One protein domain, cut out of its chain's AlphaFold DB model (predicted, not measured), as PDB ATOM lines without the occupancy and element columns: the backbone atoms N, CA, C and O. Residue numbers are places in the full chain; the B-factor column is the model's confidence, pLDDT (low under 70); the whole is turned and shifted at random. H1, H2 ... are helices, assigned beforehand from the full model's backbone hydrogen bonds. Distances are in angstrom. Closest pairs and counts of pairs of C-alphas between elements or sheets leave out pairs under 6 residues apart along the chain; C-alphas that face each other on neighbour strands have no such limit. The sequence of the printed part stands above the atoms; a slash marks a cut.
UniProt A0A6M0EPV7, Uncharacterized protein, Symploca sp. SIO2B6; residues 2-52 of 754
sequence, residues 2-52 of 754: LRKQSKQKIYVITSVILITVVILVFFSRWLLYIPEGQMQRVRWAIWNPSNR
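This is residues 2 to 52 of the 754 residues of an uncharacterized protein of Symploca sp. SIO2B6 (UniProt A0A6M0EPV7). One long helix, H1, and a shorter one, H2, meet near their ends as an L, with a short last turn, H3, beyond the far end of H2. The length of the L comes from H1. The printed part has 51 residues with three named helices, H1, H2 and H3 in that order, and no named strand; the class is all helix. It is extended, with a radius of gyration of the C-alphas of 17.9 A and spans of 54 by 26 by 9 A.

H1 is residues 2 to 33, 46.2 A long from C-alpha 2 at (-57.168, -18.593, 1.983). H2 is residues 35 to 47, 18.2 A long. H3 is residues 49 to 52, 5.2 A long, to C-alpha 52 at (-3.807, -23.853, 11.370).

H1 and H2 touch only at the corner, residues 30 to 32 with 36 to 41; the closest C-alphas, of Leu 31 and Gly 37, are 4.0 A apart. Their lines are about perpendicular, at 86 degrees. H2 and H3 meet only through their link; H1 and H3 are apart. In H1 and H2 every O i to N i+4 pair is within hydrogen-bond range; H3 is too short for one.

The C-alphas of Leu 2 and Arg 52, the two farthest apart, are 54.4 A apart. Residues 2 to 26 and 42 to 52 stand free. The printed part has no cut, and both links are tight. pLDDT is under 70 at residues 2 to 9 and 49 to 52.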
ATOM      1  N   LEU A   2     -58.504 -19.113   2.350       50.22
ATOM      2  CA  LEU A   2     -57.168 -18.593   1.983       50.22
ATOM      3  C   LEU A   2     -56.599 -17.480   2.902       50.22
ATOM      4  O   LEU A   2     -55.434 -17.535   3.281       50.22
ATOM      5  N   ARG A   3     -57.417 -16.519   3.367       53.31
ATOM      6  CA  ARG A   3     -56.988 -15.478   4.340       53.31
ATOM      7  C   ARG A   3     -56.635 -16.021   5.735       53.31
ATOM      8  O   ARG A   3     -55.868 -15.394   6.456       53.31
ATOM      9  N   LYS A   4     -57.205 -17.163   6.137       54.84
ATOM     10  CA  LYS A   4     -56.932 -17.792   7.444       54.84
ATOM     11  C   LYS A   4     -55.599 -18.549   7.397       54.84
ATOM     12  O   LYS A   4     -54.803 -18.434   8.322       54.84
ATOM     13  N   GLN A   5     -55.317 -19.198   6.263       53.78
ATOM     14  CA  GLN A   5     -54.025 -19.829   5.978       53.78
ATOM     15  C   GLN A   5     -52.878 -18.811   5.849       53.78
ATOM     16  O   GLN A   5     -51.787 -19.085   6.343       53.78
ATOM     17  N   SER A   6     -53.094 -17.626   5.254       60.50
ATOM     18  CA  SER A   6     -52.026 -16.611   5.168       60.50
ATOM     19  C   SER A   6     -51.683 -15.995   6.530       60.50
ATOM     20  O   SER A   6     -50.507 -15.838   6.842       60.50
ATOM     21  N   LYS A   7     -52.683 -15.733   7.386       66.56
ATOM     22  CA  LYS A   7     -52.456 -15.275   8.769       66.56
ATOM     23  C   LYS A   7     -51.744 -16.326   9.623       66.56
ATOM     24  O   LYS A   7     -50.854 -15.964  10.381       66.56
ATOM     25  N   GLN A   8     -52.080 -17.610   9.467       66.06
ATOM     26  CA  GLN A   8     -51.345 -18.701  10.118       66.06
ATOM     27  C   GLN A   8     -49.891 -18.778   9.643       66.06
ATOM     28  O   GLN A   8     -49.001 -18.883  10.478       66.06
ATOM     29  N   LYS A   9     -49.622 -18.659   8.334       69.06
ATOM     30  CA  LYS A   9     -48.243 -18.633   7.811       69.06
ATOM     31  C   LYS A   9     -47.441 -17.443   8.340       69.06
ATOM     32  O   LYS A   9     -46.307 -17.633   8.759       69.06
ATOM     33  N   ILE A  10     -48.028 -16.245   8.373       74.62
ATOM     34  CA  ILE A  10     -47.375 -15.051   8.931       74.62
ATOM     35  C   ILE A  10     -47.091 -15.247  10.423       74.62
ATOM     36  O   ILE A  10     -45.968 -15.009  10.844       74.62
ATOM     37  N   TYR A  11     -48.059 -15.751  11.196       78.19
ATOM     38  CA  TYR A  11     -47.881 -16.016  12.627       78.19
ATOM     39  C   TYR A  11     -46.784 -17.051  12.901       78.19
ATOM     40  O   TYR A  11     -45.979 -16.872  13.815       78.19
ATOM     41  N   VAL A  12     -46.710 -18.114  12.092       76.56
ATOM     42  CA  VAL A  12     -45.642 -19.120  12.177       76.56
ATOM     43  C   VAL A  12     -44.285 -18.490  11.860       76.56
ATOM     44  O   VAL A  12     -43.354 -18.665  12.639       76.56
ATOM     45  N   ILE A  13     -44.170 -17.697  10.790       80.25
ATOM     46  CA  ILE A  13     -42.911 -17.029  10.420       80.25
ATOM     47  C   ILE A  13     -42.464 -16.047  11.512       80.25
ATOM     48  O   ILE A  13     -41.313 -16.093  11.937       80.25
ATOM     49  N   THR A  14     -43.361 -15.196  12.020       77.00
ATOM     50  CA  THR A  14     -43.023 -14.242  13.088       77.00
ATOM     51  C   THR A  14     -42.658 -14.946  14.389       77.00
ATOM     52  O   THR A  14     -41.742 -14.505  15.076       77.00
ATOM     53  N   SER A  15     -43.321 -16.061  14.711       78.69
ATOM     54  CA  SER A  15     -42.992 -16.864  15.894       78.69
ATOM     55  C   SER A  15     -41.623 -17.528  15.754       78.69
ATOM     56  O   SER A  15     -40.839 -17.488  16.694       78.69
ATOM     57  N   VAL A  16     -41.289 -18.071  14.577       84.81
ATOM     58  CA  VAL A  16     -39.963 -18.652  14.301       84.81
ATOM     59  C   VAL A  16     -38.867 -17.591  14.399       84.81
ATOM     60  O   VAL A  16     -37.847 -17.841  15.038       84.81
ATOM     61  N   ILE A  17     -39.075 -16.395  13.838       85.75
ATOM     62  CA  ILE A  17     -38.113 -15.285  13.949       85.75
ATOM     63  C   ILE A  17     -37.935 -14.875  15.412       85.75
ATOM     64  O   ILE A  17     -36.802 -14.770  15.874       85.75
ATOM     65  N   LEU A  18     -39.029 -14.696  16.161       85.50
ATOM     66  CA  LEU A  18     -38.967 -14.321  17.575       85.50
ATOM     67  C   LEU A  18     -38.227 -15.380  18.402       85.50
ATOM     68  O   LEU A  18     -37.318 -15.035  19.150       85.50
ATOM     69  N   ILE A  19     -38.556 -16.664  18.222       87.94
ATOM     70  CA  ILE A  19     -37.874 -17.783  18.886       87.94
ATOM     71  C   ILE A  19     -36.384 -17.790  18.526       87.94
ATOM     72  O   ILE A  19     -35.546 -17.938  19.408       87.94
ATOM     73  N   THR A  20     -36.037 -17.561  17.257       86.31
ATOM     74  CA  THR A  20     -34.639 -17.520  16.801       86.31
ATOM     75  C   THR A  20     -33.872 -16.361  17.436       86.31
ATOM     76  O   THR A  20     -32.776 -16.563  17.948       86.31
ATOM     77  N   VAL A  21     -34.449 -15.156  17.465       87.25
ATOM     78  CA  VAL A  21     -33.838 -13.982  18.114       87.25
ATOM     79  C   VAL A  21     -33.649 -14.233  19.605       87.25
ATOM     80  O   VAL A  21     -32.577 -13.961  20.140       87.25
ATOM     81  N   VAL A  22     -34.657 -14.800  20.269       86.81
ATOM     82  CA  VAL A  22     -34.578 -15.171  21.683       86.81
ATOM     83  C   VAL A  22     -33.436 -16.166  21.904       86.81
ATOM     84  O   VAL A  22     -32.562 -15.899  22.729       86.81
ATOM     85  N   ILE A  23     -33.364 -17.249  21.123       87.81
ATOM     86  CA  ILE A  23     -32.277 -18.237  21.192       87.81
ATOM     87  C   ILE A  23     -30.910 -17.573  20.981       87.81
ATOM     88  O   ILE A  23     -29.997 -17.826  21.761       87.81
ATOM     89  N   LEU A  24     -30.763 -16.691  19.989       87.19
ATOM     90  CA  LEU A  24     -29.502 -15.995  19.710       87.19
ATOM     91  C   LEU A  24     -29.078 -15.065  20.853       87.19
ATOM     92  O   LEU A  24     -27.900 -15.027  21.206       87.19
ATOM     93  N   VAL A  25     -30.020 -14.345  21.467       86.62
ATOM     94  CA  VAL A  25     -29.741 -13.482  22.625       86.62
ATOM     95  C   VAL A  25     -29.332 -14.320  23.835       86.62
ATOM     96  O   VAL A  25     -28.348 -13.987  24.499       86.62
ATOM     97  N   PHE A  26     -30.038 -15.419  24.111       88.19
ATOM     98  CA  PHE A  26     -29.686 -16.336  25.197       88.19
ATOM     99  C   PHE A  26     -28.324 -16.996  24.966       88.19
ATOM    100  O   PHE A  26     -27.502 -17.029  25.877       88.19
ATOM    101  N   PHE A  27     -28.052 -17.447  23.744       88.31
ATOM    102  CA  PHE A  27     -26.781 -18.056  23.370       88.31
ATOM    103  C   PHE A  27     -25.617 -17.061  23.453       88.31
ATOM    104  O   PHE A  27     -24.579 -17.370  24.033       88.31
ATOM    105  N   SER A  28     -25.807 -15.834  22.963       86.31
ATOM    106  CA  SER A  28     -24.827 -14.748  23.087       86.31
ATOM    107  C   SER A  28     -24.541 -14.412  24.553       86.31
ATOM    108  O   SER A  28     -23.383 -14.317  24.964       86.31
ATOM    109  N   ARG A  29     -25.587 -14.317  25.385       87.94
ATOM    110  CA  ARG A  29     -25.424 -14.109  26.829       87.94
ATOM    111  C   ARG A  29     -24.672 -15.258  27.494       87.94
ATOM    112  O   ARG A  29     -23.785 -14.999  28.304       87.94
ATOM    113  N   TRP A  30     -24.984 -16.498  27.135       92.25
ATOM    114  CA  TRP A  30     -24.278 -17.670  27.642       92.25
ATOM    115  C   TRP A  30     -22.785 -17.617  27.289       92.25
ATOM    116  O   TRP A  30     -21.943 -17.697  28.178       92.25
ATOM    117  N   LEU A  31     -22.441 -17.348  26.028       87.75
ATOM    118  CA  LEU A  31     -21.050 -17.242  25.568       87.75
ATOM    119  C   LEU A  31     -20.247 -16.111  26.231       87.75
ATOM    120  O   LEU A  31     -19.025 -16.211  26.364       87.75
ATOM    121  N   LEU A  32     -20.904 -15.008  26.596       84.56
ATOM    122  CA  LEU A  32     -20.230 -13.816  27.111       84.56
ATOM    123  C   LEU A  32     -20.156 -13.762  28.635       84.56
ATOM    124  O   LEU A  32     -19.193 -13.203  29.162       84.56
ATOM    125  N   TYR A  33     -21.130 -14.331  29.346       86.81
ATOM    126  CA  TYR A  33     -21.282 -14.122  30.789       86.81
ATOM    127  C   TYR A  33     -21.262 -15.406  31.622       86.81
ATOM    128  O   TYR A  33     -21.067 -15.312  32.830       86.81
ATOM    129  N   ILE A  34     -21.427 -16.582  31.012       91.69
ATOM    130  CA  ILE A  34     -21.419 -17.862  31.730       91.69
ATOM    131  C   ILE A  34     -20.050 -18.537  31.548       91.69
ATOM    132  O   ILE A  34     -19.601 -18.642  30.403       91.69
ATOM    133  N   PRO A  35     -19.371 -18.994  32.624       92.12
ATOM    134  CA  PRO A  35     -18.041 -19.606  32.534       92.12
ATOM    135  C   PRO A  35     -17.956 -20.752  31.522       92.12
ATOM    136  O   PRO A  35     -17.033 -20.795  30.713       92.12
ATOM    137  N   GLU A  36     -18.956 -21.631  31.482       91.75
ATOM    138  CA  GLU A  36     -19.025 -22.732  30.517       91.75
ATOM    139  C   GLU A  36     -19.077 -22.223  29.070       91.75
ATOM    140  O   GLU A  36     -18.395 -22.769  28.201       91.75
ATOM    141  N   GLY A  37     -19.845 -21.161  28.811       91.44
ATOM    142  CA  GLY A  37     -19.922 -20.534  27.491       91.44
ATOM    143  C   GLY A  37     -18.634 -19.810  27.112       91.44
ATOM    144  O   GLY A  37     -18.184 -19.888  25.969       91.44
ATOM    145  N   GLN A  38     -17.980 -19.170  28.080       92.44
ATOM    146  CA  GLN A  38     -16.667 -18.556  27.897       92.44
ATOM    147  C   GLN A  38     -15.606 -19.610  27.558       92.44
ATOM    148  O   GLN A  38     -14.860 -19.422  26.600       92.44
ATOM    149  N   MET A  39     -15.584 -20.747  28.256       94.19
ATOM    150  CA  MET A  39     -14.669 -21.849  27.943       94.19
ATOM    151  C   MET A  39     -14.998 -22.523  26.617       94.19
ATOM    152  O   MET A  39     -14.092 -22.959  25.910       94.19
ATOM    153  N   GLN A  40     -16.264 -22.529  26.197       91.31
ATOM    154  CA  GLN A  40     -16.603 -22.966  24.846       91.31
ATOM    155  C   GLN A  40     -15.958 -22.077  23.770       91.31
ATOM    156  O   GLN A  40     -15.477 -22.595  22.763       91.31
ATOM    157  N   ARG A  41     -15.862 -20.759  24.000       89.00
ATOM    158  CA  ARG A  41     -15.109 -19.855  23.111       89.00
ATOM    159  C   ARG A  41     -13.616 -20.159  23.117       89.00
ATOM    160  O   ARG A  41     -13.007 -20.100  22.055       89.00
ATOM    161  N   VAL A  42     -13.043 -20.493  24.276       89.56
ATOM    162  CA  VAL A  42     -11.634 -20.911  24.393       89.56
ATOM    163  C   VAL A  42     -11.383 -22.161  23.554       89.56
ATOM    164  O   VAL A  42     -10.497 -22.154  22.705       89.56
ATOM    165  N   ARG A  43     -12.222 -23.192  23.701       88.81
ATOM    166  CA  ARG A  43     -12.141 -24.427  22.903       88.81
ATOM    167  C   ARG A  43     -12.228 -24.151  21.407       88.81
ATOM    168  O   ARG A  43     -11.445 -24.703  20.644       88.81
ATOM    169  N   TRP A  44     -13.155 -23.295  20.974       86.31
ATOM    170  CA  TRP A  44     -13.265 -22.928  19.560       86.31
ATOM    171  C   TRP A  44     -12.058 -22.149  19.054       86.31
ATOM    172  O   TRP A  44     -11.622 -22.406  17.940       86.31
ATOM    173  N   ALA A  45     -11.513 -21.227  19.848       82.94
ATOM    174  CA  ALA A  45     -10.320 -20.470  19.477       82.94
ATOM    175  C   ALA A  45      -9.092 -21.384  19.338       82.94
ATOM    176  O   ALA A  45      -8.351 -21.260  18.367       82.94
ATOM    177  N   ILE A  46      -8.939 -22.348  20.253       79.75
ATOM    178  CA  ILE A  46      -7.905 -23.391  20.182       79.75
ATOM    179  C   ILE A  46      -8.110 -24.293  18.955       79.75
ATOM    180  O   ILE A  46      -7.150 -24.702  18.312       79.75
ATOM    181  N   TRP A  47      -9.360 -24.604  18.609       74.25
ATOM    182  CA  TRP A  47      -9.685 -25.516  17.510       74.25
ATOM    183  C   TRP A  47      -9.717 -24.864  16.115       74.25
ATOM    184  O   TRP A  47      -9.714 -25.582  15.114       74.25
ATOM    185  N   ASN A  48      -9.797 -23.534  16.026       72.19
ATOM    186  CA  ASN A  48     -10.146 -22.823  14.796       72.19
ATOM    187  C   ASN A  48      -9.226 -23.204  13.609       72.19
ATOM    188  O   ASN A  48      -8.026 -22.938  13.670       72.19
ATOM    189  N   PRO A  49      -9.763 -23.761  12.502       57.91
ATOM    190  CA  PRO A  49      -8.973 -24.144  11.333       57.91
ATOM    191  C   PRO A  49      -8.183 -22.992  10.703       57.91
ATOM    192  O   PRO A  49      -7.117 -23.229  10.152       57.91
ATOM    193  N   SER A  50      -8.665 -21.751  10.806       55.06
ATOM    194  CA  SER A  50      -7.954 -20.564  10.307       55.06
ATOM    195  C   SER A  50      -6.645 -20.302  11.057       55.06
ATOM    196  O   SER A  50      -5.722 -19.733  10.487       55.06
ATOM    197  N   ASN A  51      -6.549 -20.768  12.307       54.25
ATOM    198  CA  ASN A  51      -5.334 -20.708  13.119       54.25
ATOM    199  C   ASN A  51      -4.351 -21.854  12.780       54.25
ATOM    200  O   ASN A  51      -3.256 -21.884  13.332       54.25
ATOM    201  N   ARG A  52      -4.703 -22.783  11.864       55.72
ATOM    202  CA  ARG A  52      -3.807 -23.853  11.370       55.72
ATOM    203  C   ARG A  52      -2.785 -23.369  10.335       55.72
ATOM    204  O   ARG A  52      -1.804 -24.062  10.112       55.72
TER     205      ARG A  52